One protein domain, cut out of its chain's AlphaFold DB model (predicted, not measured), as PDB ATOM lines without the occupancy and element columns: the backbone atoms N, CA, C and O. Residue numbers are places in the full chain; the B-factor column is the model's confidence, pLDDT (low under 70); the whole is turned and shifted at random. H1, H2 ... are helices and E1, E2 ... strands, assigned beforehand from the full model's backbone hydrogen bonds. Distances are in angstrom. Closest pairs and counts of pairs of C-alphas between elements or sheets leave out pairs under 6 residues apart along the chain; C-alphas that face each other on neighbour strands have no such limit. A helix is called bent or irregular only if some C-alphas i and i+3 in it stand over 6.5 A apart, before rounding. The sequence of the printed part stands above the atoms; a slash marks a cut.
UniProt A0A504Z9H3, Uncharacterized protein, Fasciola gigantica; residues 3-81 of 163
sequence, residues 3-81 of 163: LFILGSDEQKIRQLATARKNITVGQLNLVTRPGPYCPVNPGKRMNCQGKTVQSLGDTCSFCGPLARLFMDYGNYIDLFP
ATOM      1  N   LEU A   3     157.742 168.560  90.712       88.38
ATOM      2  CA  LEU A   3     157.897 167.160  90.344       88.38
ATOM      3  C   LEU A   3     156.794 166.345  91.004       88.38
ATOM      4  O   LEU A   3     156.613 166.399  92.218       88.38
ATOM      5  N   PHE A   4     156.104 165.535  90.207       89.12
ATOM      6  CA  PHE A   4     155.130 164.581  90.719       89.12
ATOM      7  C   PHE A   4     155.796 163.229  90.961       89.12
ATOM      8  O   PHE A   4     156.493 162.705  90.091       89.12
ATOM      9  N   ILE A   5     155.580 162.669  92.146       91.31
ATOM     10  CA  ILE A   5     156.117 161.373  92.572       91.31
ATOM     11  C   ILE A   5     154.985 160.474  93.053       91.31
ATOM     12  O   ILE A   5     153.964 160.963  93.528       91.31
ATOM     13  N   LEU A   6     155.150 159.155  92.963       91.75
ATOM     14  CA  LEU A   6     154.144 158.237  93.489       91.75
ATOM     15  C   LEU A   6     154.036 158.394  95.010       91.75
ATOM     16  O   LEU A   6     155.038 158.352  95.720       91.75
ATOM     17  N   GLY A   7     152.815 158.538  95.525       91.06
ATOM     18  CA  GLY A   7     152.551 158.641  96.962       91.06
ATOM     19  C   GLY A   7     153.006 157.400  97.733       91.06
ATOM     20  O   GLY A   7     153.406 157.501  98.891       91.06
ATOM     21  N   SER A   8     153.074 156.242  97.066       93.19
ATOM     22  CA  SER A   8     153.670 155.017  97.613       93.19
ATOM     23  C   SER A   8     155.144 155.177  98.008       93.19
ATOM     24  O   SER A   8     155.619 154.444  98.871       93.19
ATOM     25  N   ASP A   9     155.864 156.137  97.419       94.88
ATOM     26  CA  ASP A   9     157.265 156.425  97.739       94.88
ATOM     27  C   ASP A   9     157.432 157.436  98.888       94.88
ATOM     28  O   ASP A   9     158.564 157.744  99.268       94.88
ATOM     29  N   GLU A  10     156.351 157.948  99.490       94.44
ATOM     30  CA  GLU A  10     156.435 158.983 100.531       94.44
ATOM     31  C   GLU A  10     157.372 158.580 101.680       94.44
ATOM     32  O   GLU A  10     158.231 159.364 102.095       94.44
ATOM     33  N   GLN A  11     157.249 157.348 102.183       95.00
ATOM     34  CA  GLN A  11     158.087 156.873 103.284       95.00
ATOM     35  C   GLN A  11     159.572 156.871 102.903       95.00
ATOM     36  O   GLN A  11     160.414 157.291 103.699       95.00
ATOM     37  N   LYS A  12     159.892 156.455 101.674       96.62
ATOM     38  CA  LYS A  12     161.259 156.457 101.145       96.62
ATOM     39  C   LYS A  12     161.802 157.880 101.045       96.62
ATOM     40  O   LYS A  12     162.921 158.140 101.476       96.62
ATOM     41  N   ILE A  13     161.004 158.822 100.546       96.44
ATOM     42  CA  ILE A  13     161.392 160.236 100.460       96.44
ATOM     43  C   ILE A  13     161.663 160.830 101.844       96.44
ATOM     44  O   ILE A  13     162.658 161.528 102.029       96.44
ATOM     45  N   ARG A  14     160.835 160.509 102.843       95.81
ATOM     46  CA  ARG A  14     161.056 160.941 104.232       95.81
ATOM     47  C   ARG A  14     162.328 160.360 104.841       95.81
ATOM     48  O   ARG A  14     163.000 161.060 105.589       95.81
ATOM     49  N   GLN A  15     162.675 159.119 104.512       96.44
ATOM     50  CA  GLN A  15     163.917 158.487 104.969       96.44
ATOM     51  C   GLN A  15     165.166 159.098 104.322       96.44
ATOM     52  O   GLN A  15     166.207 159.172 104.967       96.44
ATOM     53  N   LEU A  16     165.061 159.549 103.070       96.00
ATOM     54  CA  LEU A  16     166.149 160.215 102.345       96.00
ATOM     55  C   LEU A  16     166.323 161.691 102.732       96.00
ATOM     56  O   LEU A  16     167.287 162.323 102.302       96.00
ATOM     57  N   ALA A  17     165.397 162.258 103.504       96.50
ATOM     58  CA  ALA A  17     165.417 163.669 103.846       96.50
ATOM     59  C   ALA A  17     166.617 164.025 104.736       96.50
ATOM     60  O   ALA A  17     166.873 163.404 105.771       96.50
ATOM     61  N   THR A  18     167.311 165.099 104.375       96.06
ATOM     62  CA  THR A  18     168.329 165.729 105.206       96.06
ATOM     63  C   THR A  18     167.682 166.225 106.496       96.06
ATOM     64  O   THR A  18     166.739 167.024 106.488       96.06
ATOM     65  N   ALA A  19     168.205 165.777 107.638       92.94
ATOM     66  CA  ALA A  19     167.786 166.309 108.926       92.94
ATOM     67  C   ALA A  19     168.031 167.825 108.955       92.94
ATOM     68  O   ALA A  19     169.122 168.276 108.626       92.94
ATOM     69  N   ARG A  20     167.044 168.614 109.394       91.56
ATOM     70  CA  ARG A  20     167.103 170.089 109.341       91.56
ATOM     71  C   ARG A  20     168.358 170.679 109.998       91.56
ATOM     72  O   ARG A  20     169.020 171.533 109.428       91.56
ATOM     73  N   LYS A  21     168.766 170.117 111.138       89.75
ATOM     74  CA  LYS A  21     170.013 170.474 111.841       89.75
ATOM     75  C   LYS A  21     171.312 170.229 111.047       89.75
ATOM     76  O   LYS A  21     172.345 170.751 111.439       89.75
ATOM     77  N   ASN A  22     171.257 169.437 109.977       92.88
ATOM     78  CA  ASN A  22     172.389 169.062 109.128       92.88
ATOM     79  C   ASN A  22     172.329 169.735 107.742       92.88
ATOM     80  O   ASN A  22     173.110 169.376 106.862       92.88
ATOM     81  N   ILE A  23     171.396 170.667 107.518       93.19
ATOM     82  CA  ILE A  23     171.303 171.385 106.243       93.19
ATOM     83  C   ILE A  23     172.568 172.214 106.040       93.19
ATOM     84  O   ILE A  23     172.945 173.007 106.902       93.19
ATOM     85  N   THR A  24     173.190 172.046 104.875       91.00
ATOM     86  CA  THR A  24     174.409 172.767 104.498       91.00
ATOM     87  C   THR A  24     174.164 173.541 103.209       91.00
ATOM     88  O   THR A  24     173.806 172.954 102.188       91.00
ATOM     89  N   VAL A  25     174.345 174.863 103.254       86.62
ATOM     90  CA  VAL A  25     174.199 175.741 102.081       86.62
ATOM     91  C   VAL A  25     175.252 175.378 101.029       86.62
ATOM     92  O   VAL A  25     176.404 175.113 101.369       86.62
ATOM     93  N   GLY A  26     174.856 175.337  99.756       88.50
ATOM     94  CA  GLY A  26     175.712 174.931  98.639       88.50
ATOM     95  C   GLY A  26     175.764 173.418  98.401       88.50
ATOM     96  O   GLY A  26     176.325 172.979  97.399       88.50
ATOM     97  N   GLN A  27     175.152 172.613  99.276       92.25
ATOM     98  CA  GLN A  27     174.951 171.180  99.062       92.25
ATOM     99  C   GLN A  27     173.500 170.885  98.705       92.25
ATOM    100  O   GLN A  27     172.595 171.634  99.057       92.25
ATOM    101  N   LEU A  28     173.265 169.769  98.020       93.25
ATOM    102  CA  LEU A  28     171.914 169.318  97.723       93.25
ATOM    103  C   LEU A  28     171.227 168.838  99.011       93.25
ATOM    104  O   LEU A  28     171.656 167.863  99.622       93.25
ATOM    105  N   ASN A  29     170.149 169.511  99.410       95.75
ATOM    106  CA  ASN A  29     169.358 169.177 100.589       95.75
ATOM    107  C   ASN A  29     167.940 168.788 100.176       95.75
ATOM    108  O   ASN A  29     167.262 169.544  99.478       95.75
ATOM    109  N   LEU A  30     167.473 167.636 100.654       96.75
ATOM    110  CA  LEU A  30     166.080 167.212 100.542       96.75
ATOM    111  C   LEU A  30     165.407 167.414 101.894       96.75
ATOM    112  O   LEU A  30     165.803 166.797 102.875       96.75
ATOM    113  N   VAL A  31     164.380 168.250 101.972       96.06
ATOM    114  CA  VAL A  31     163.647 168.491 103.220       96.06
ATOM    115  C   VAL A  31     162.190 168.124 103.020       96.06
ATOM    116  O   VAL A  31     161.605 168.466 102.001       96.06
ATOM    117  N   THR A  32     161.578 167.462 103.999       96.00
ATOM    118  CA  THR A  32     160.141 167.161 103.974       96.00
ATOM    119  C   THR A  32     159.345 168.106 104.859       96.00
ATOM    120  O   THR A  32     159.852 168.663 105.847       96.00
ATOM    121  N   ARG A  33     158.053 168.234 104.549       93.19
ATOM    122  CA  ARG A  33     157.090 168.849 105.463       93.19
ATOM    123  C   ARG A  33     157.045 168.068 106.790       93.19
ATOM    124  O   ARG A  33     157.230 166.844 106.793       93.19
ATOM    125  N   PRO A  34     156.787 168.745 107.922       90.50
ATOM    126  CA  PRO A  34     156.887 168.143 109.252       90.50
ATOM    127  C   PRO A  34     155.798 167.107 109.569       90.50
ATOM    128  O   PRO A  34     155.935 166.359 110.531       90.50
ATOM    129  N   GLY A  35     154.712 167.068 108.796       87.62
ATOM    130  CA  GLY A  35     153.574 166.192 109.050       87.62
ATOM    131  C   GLY A  35     152.759 165.903 107.785       87.62
ATOM    132  O   GLY A  35     153.343 165.840 106.695       87.62
ATOM    133  N   PRO A  36     151.436 165.693 107.911       86.38
ATOM    134  CA  PRO A  36     150.558 165.529 106.756       86.38
ATOM    135  C   PRO A  36     150.423 166.840 105.972       86.38
ATOM    136  O   PRO A  36     150.812 167.911 106.453       86.38
ATOM    137  N   TYR A  37     149.860 166.747 104.766       86.88
ATOM    138  CA  TYR A  37     149.472 167.922 103.995       86.88
ATOM    139  C   TYR A  37     148.527 168.810 104.798       86.88
ATOM    140  O   TYR A  37     147.695 168.331 105.573       86.88
ATOM    141  N   CYS A  38     148.686 170.119 104.635       84.50
ATOM    142  CA  CYS A  38     147.895 171.099 105.355       84.50
ATOM    143  C   CYS A  38     146.840 171.692 104.415       84.50
ATOM    144  O   CYS A  38     147.196 172.543 103.604       84.50
ATOM    145  N   PRO A  39     145.562 171.285 104.533       73.12
ATOM    146  CA  PRO A  39     144.497 171.763 103.651       73.12
ATOM    147  C   PRO A  39     144.110 173.223 103.916       73.12
ATOM    148  O   PRO A  39     143.509 173.864 103.066       73.12
ATOM    149  N   VAL A  40     144.442 173.755 105.100       72.81
ATOM    150  CA  VAL A  40     144.132 175.129 105.510       72.81
ATOM    151  C   VAL A  40     145.417 175.844 105.923       72.81
ATOM    152  O   VAL A  40     146.275 175.282 106.609       72.81
ATOM    153  N   ASN A  41     145.549 177.097 105.496       65.69
ATOM    154  CA  ASN A  41     146.669 177.977 105.814       65.69
ATOM    155  C   ASN A  41     146.349 178.800 107.088       65.69
ATOM    156  O   ASN A  41     145.259 179.369 107.145       65.69
ATOM    157  N   PRO A  42     147.248 178.921 108.089       67.94
ATOM    158  CA  PRO A  42     148.574 178.317 108.200       67.94
ATOM    159  C   PRO A  42     148.562 176.883 108.746       67.94
ATOM    160  O   PRO A  42     148.116 176.613 109.856       67.94
ATOM    161  N   GLY A  43     149.128 175.961 107.962       79.44
ATOM    162  CA  GLY A  43     149.457 174.609 108.407       79.44
ATOM    163  C   GLY A  43     150.698 174.546 109.305       79.44
ATOM    164  O   GLY A  43     151.377 175.549 109.526       79.44
ATOM    165  N   LYS A  44     151.059 173.344 109.779       87.00
ATOM    166  CA  LYS A  44     152.299 173.125 110.551       87.00
ATOM    167  C   LYS A  44     153.532 173.311 109.659       87.00
ATOM    168  O   LYS A  44     153.673 172.623 108.651       87.00
ATOM    169  N   ARG A  45     154.457 174.185 110.069       90.38
ATOM    170  CA  ARG A  45     155.716 174.481 109.362       90.38
ATOM    171  C   ARG A  45     156.897 174.444 110.318       90.38
ATOM    172  O   ARG A  45     156.746 174.705 111.510       90.38
ATOM    173  N   MET A  46     158.079 174.174 109.780       92.81
ATOM    174  CA  MET A  46     159.343 174.347 110.491       92.81
ATOM    175  C   MET A  46     160.318 175.124 109.617       92.81
ATOM    176  O   MET A  46     160.329 174.925 108.409       92.81
ATOM    177  N   ASN A  47     161.170 175.944 110.211       93.06
ATOM    178  CA  ASN A  47     162.267 176.602 109.510       93.06
ATOM    179  C   ASN A  47     163.442 175.630 109.269       93.06
ATOM    180  O   ASN A  47     163.426 174.481 109.734       93.06
ATOM    181  N   CYS A  48     164.475 176.049 108.544       92.25
ATOM    182  CA  CYS A  48     165.635 175.216 108.220       92.25
ATOM    183  C   CYS A  48     166.444 174.806 109.463       92.25
ATOM    184  O   CYS A  48     167.151 173.811 109.428       92.25
ATOM    185  N   GLN A  49     166.275 175.486 110.601       91.50
ATOM    186  CA  GLN A  49     166.882 175.105 111.885       91.50
ATOM    187  C   GLN A  49     166.042 174.083 112.673       91.50
ATOM    188  O   GLN A  49     166.427 173.682 113.770       91.50
ATOM    189  N   GLY A  50     164.882 173.671 112.152       91.62
ATOM    190  CA  GLY A  50     163.972 172.742 112.827       91.62
ATOM    191  C   GLY A  50     163.066 173.389 113.877       91.62
ATOM    192  O   GLY A  50     162.446 172.673 114.658       91.62
ATOM    193  N   LYS A  51     162.959 174.721 113.911       93.00
ATOM    194  CA  LYS A  51     162.029 175.433 114.798       93.00
ATOM    195  C   LYS A  51     160.670 175.580 114.129       93.00
ATOM    196  O   LYS A  51     160.600 175.966 112.965       93.00
ATOM    197  N   THR A  52     159.593 175.323 114.864       92.00
ATOM    198  CA  THR A  52     158.225 175.581 114.392       92.00
ATOM    199  C   THR A  52     158.026 177.068 114.107       92.00
ATOM    200  O   THR A  52     158.415 177.909 114.917       92.00
ATOM    201  N   VAL A  53     157.402 177.393 112.975       90.56
ATOM    202  CA  VAL A  53     157.125 178.776 112.553       90.56
ATOM    203  C   VAL A  53     155.689 178.929 112.060       90.56
ATOM    204  O   VAL A  53     155.083 177.966 111.596       90.56
ATOM    205  N   GLN A  54     155.151 180.146 112.163       85.44
ATOM    206  CA  GLN A  54     153.773 180.471 111.759       85.44
ATOM    207  C   GLN A  54     153.679 181.042 110.333       85.44
ATOM    208  O   GLN A  54     152.622 180.983 109.710       85.44
ATOM    209  N   SER A  55     154.787 181.543 109.783       84.62
ATOM    210  CA  SER A  55     154.865 182.157 108.454       84.62
ATOM    211  C   SER A  55     155.944 181.503 107.583       84.62
ATOM    212  O   SER A  55     156.770 180.723 108.067       84.62
ATOM    213  N   LEU A  56     155.921 181.810 106.283       82.19
ATOM    214  CA  LEU A  56     156.949 181.415 105.314       82.19
ATOM    215  C   LEU A  56     158.228 182.240 105.565       82.19
ATOM    216  O   LEU A  56     158.475 183.231 104.888       82.19
ATOM    217  N   GLY A  57     158.992 181.883 106.603       84.31
ATOM    218  CA  GLY A  57     160.190 182.629 107.009       84.31
ATOM    219  C   GLY A  57     161.456 182.267 106.228       84.31
ATOM    220  O   GLY A  57     162.332 183.108 106.060       84.31
ATOM    221  N   ASP A  58     161.562 181.026 105.751       90.62
ATOM    222  CA  ASP A  58     162.688 180.545 104.946       90.62
ATOM    223  C   ASP A  58     162.277 179.433 103.968       90.62
ATOM    224  O   ASP A  58     161.127 178.990 103.936       90.62
ATOM    225  N   THR A  59     163.242 178.944 103.184       91.62
ATOM    226  CA  THR A  59     163.022 177.922 102.142       91.62
ATOM    227  C   THR A  59     162.422 176.624 102.690       91.62
ATOM    228  O   THR A  59     161.682 175.947 101.976       91.62
ATOM    229  N   CYS A  60     162.686 176.283 103.955       92.44
ATOM    230  CA  CYS A  60     162.206 175.050 104.569       92.44
ATOM    231  C   CYS A  60     160.856 175.210 105.288       92.44
ATOM    232  O   CYS A  60     160.278 174.206 105.726       92.44
ATOM    233  N   SER A  61     160.370 176.448 105.413       92.00
ATOM    234  CA  SER A  61     159.136 176.842 106.093       92.00
ATOM    235  C   SER A  61     157.904 176.582 105.231       92.00
ATOM    236  O   SER A  61     157.200 177.513 104.872       92.00
ATOM    237  N   PHE A  62     157.605 175.325 104.909       91.56
ATOM    238  CA  PHE A  62     156.439 174.941 104.103       91.56
ATOM    239  C   PHE A  62     155.590 173.861 104.790       91.56
ATOM    240  O   PHE A  62     156.056 173.148 105.683       91.56
ATOM    241  N   CYS A  63     154.318 173.781 104.392       89.00
ATOM    242  CA  CYS A  63     153.338 172.808 104.898       89.00
ATOM    243  C   CYS A  63     152.730 171.920 103.791       89.00
ATOM    244  O   CYS A  63     152.286 170.809 104.065       89.00
ATOM    245  N   GLY A  64     152.778 172.395 102.548       87.69
ATOM    246  CA  GLY A  64     152.771 171.657 101.280       87.69
ATOM    247  C   GLY A  64     153.821 172.344 100.392       87.69
ATOM    248  O   GLY A  64     154.009 173.553 100.595       87.69
ATOM    249  N   PRO A  65     154.594 171.647  99.534       91.94
ATOM    250  CA  PRO A  65     154.534 170.246  99.046       91.94
ATOM    251  C   PRO A  65     154.920 169.156 100.076       91.94
ATOM    252  O   PRO A  65     155.142 169.453 101.252       91.94
ATOM    253  N   LEU A  66     155.022 167.879  99.662       95.06
ATOM    254  CA  LEU A  66     155.561 166.797 100.509       95.06
ATOM    255  C   LEU A  66     157.041 167.034 100.834       95.06
ATOM    256  O   LEU A  66     157.449 166.938 101.998       95.06
ATOM    257  N   ALA A  67     157.840 167.349  99.818       95.81
ATOM    258  CA  ALA A  67     159.260 167.611  99.983       95.81
ATOM    259  C   ALA A  67     159.744 168.737  99.075       95.81
ATOM    260  O   ALA A  67     159.097 169.080  98.091       95.81
ATOM    261  N   ARG A  68     160.901 169.290  99.421       95.38
ATOM    262  CA  ARG A  68     161.591 170.334  98.681       95.38
ATOM    263  C   ARG A  68     163.063 169.979  98.565       95.38
ATOM    264  O   ARG A  68     163.713 169.702  99.575       95.38
ATOM    265  N   LEU A  69     163.572 169.997  97.343       95.19
ATOM    266  CA  LEU A  69     164.975 169.805  97.014       95.19
ATOM    267  C   LEU A  69     165.599 171.165  96.698       95.19
ATOM    268  O   LEU A  69     165.084 171.892  95.851       95.19
ATOM    269  N   PHE A  70     166.691 171.522  97.366       94.62
ATOM    270  CA  PHE A  70     167.352 172.810  97.151       94.62
ATOM    271  C   PHE A  70     168.847 172.746  97.452       94.62
ATOM    272  O   PHE A  70     169.292 171.947  98.274       94.62
ATOM    273  N   MET A  71     169.618 173.603  96.781       91.94
ATOM    274  CA  MET A  71     171.043 173.816  97.073       91.94
ATOM    275  C   MET A  71     171.311 175.144  97.774       91.94
ATOM    276  O   MET A  71     172.234 175.251  98.581       91.94
ATOM    277  N   ASP A  72     170.489 176.146  97.476       85.19
ATOM    278  CA  ASP A  72     170.583 177.489  98.027       85.19
ATOM    279  C   ASP A  72     169.185 177.988  98.407       85.19
ATOM    280  O   ASP A  72     168.168 177.415  97.999       85.19
ATOM    281  N   TYR A  73     169.117 179.042  99.210       82.62
ATOM    282  CA  TYR A  73     167.847 179.614  99.621       82.62
ATOM    283  C   TYR A  73     167.148 180.326  98.459       82.62
ATOM    284  O   TYR A  73     167.761 181.028  97.661       82.62
ATOM    285  N   GLY A  74     165.832 180.129  98.363       81.62
ATOM    286  CA  GLY A  74     164.984 180.722  97.324       81.62
ATOM    287  C   GLY A  74     164.946 179.958  95.997       81.62
ATOM    288  O   GLY A  74     164.023 180.181  95.221       81.62
ATOM    289  N   ASN A  75     165.866 179.016  95.756       85.69
ATOM    290  CA  ASN A  75     165.909 178.209  94.534       85.69
ATOM    291  C   ASN A  75     165.668 176.735  94.847       85.69
ATOM    292  O   ASN A  75     166.516 176.069  95.445       85.69
ATOM    293  N   TYR A  76     164.509 176.219  94.443       91.69
ATOM    294  CA  TYR A  76     164.091 174.886  94.846       91.69
ATOM    295  C   TYR A  76     163.174 174.176  93.850       91.69
ATOM    296  O   TYR A  76     162.508 174.782  93.004       91.69
ATOM    297  N   ILE A  77     163.139 172.855  94.003       92.00
ATOM    298  CA  ILE A  77     162.239 171.940  93.316       92.00
ATOM    299  C   ILE A  77     161.295 171.338  94.357       92.00
ATOM    300  O   ILE A  77     161.747 170.780  95.356       92.00
ATOM    301  N   ASP A  78     159.998 171.450  94.116       93.44
ATOM    302  CA  ASP A  78     158.936 170.950  94.977       93.44
ATOM    303  C   ASP A  78     158.476 169.567  94.509       93.44
ATOM    304  O   ASP A  78     158.354 169.310  93.315       93.44
ATOM    305  N   LEU A  79     158.275 168.647  95.454       94.56
ATOM    306  CA  LEU A  79     157.882 167.263  95.199       94.56
ATOM    307  C   LEU A  79     156.462 167.031  95.718       94.56
ATOM    308  O   LEU A  79     156.227 167.040  96.931       94.56
ATOM    309  N   PHE A  80     155.538 166.769  94.801       91.69
ATOM    310  CA  PHE A  80     154.123 166.547  95.077       91.69
ATOM    311  C   PHE A  80     153.757 165.069  94.908       91.69
ATOM    312  O   PHE A  80     154.092 164.466  93.885       91.69
ATOM    313  N   PRO A  81     153.070 164.458  95.886       92.12
ATOM    314  CA  PRO A  81     152.642 163.077  95.767       92.12
ATOM    315  C   PRO A  81     151.399 162.960  94.872       92.12
ATOM    316  O   PRO A  81     150.453 163.743  94.984       92.12
TER     317      PRO A  81
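What this domain is: This is residues 3 to 81 of the 163 residues of an uncharacterized protein of Fasciola gigantica (UniProt A0A504Z9H3). With little regular structure, the domain is a small twisted sheet with helix H1 over one face and a lobe of loops, within residues 33 to 66, on its other side. The 79 printed residues, mixed in class with 31 in named elements, run E1, H1, E2, E3, E4; the mixed sheet's order is E1, E4, E3, E2. It is compact, radius of gyration of the C-alphas 11.6 A, spanning 29 by 26 by 19 A.

Where its parts are: E1, residues 3 to 6, begins at C-alpha 3 (157.897, 167.160, 90.344). H1 is residues 7 to 16, E2 residues 29 to 32, E3 residues 67 to 72. E4, residues 75 to 81, 20.2 A long, ends at C-alpha 81 (152.642, 163.077, 95.767).

How they stand to each other: E1 and E4 are parallel, N 3 and O 78 2.8 A apart. Irregular H1, C-alphas 8 and 11 7.4 A apart, is on the sheet at a height of 8.3 A, with 4 of 6 O i to N i+4 pairs within hydrogen-bond range. E2, E3, E4 form a meander, successive antiparallel neighbours: N 29 and O 70, N 69 and O 77, each 2.8 A.

The domain as a whole: The printed part has no cut; links H1 to E2 and E2 to E3 are long. Residues 41 to 42 have pLDDT under 70.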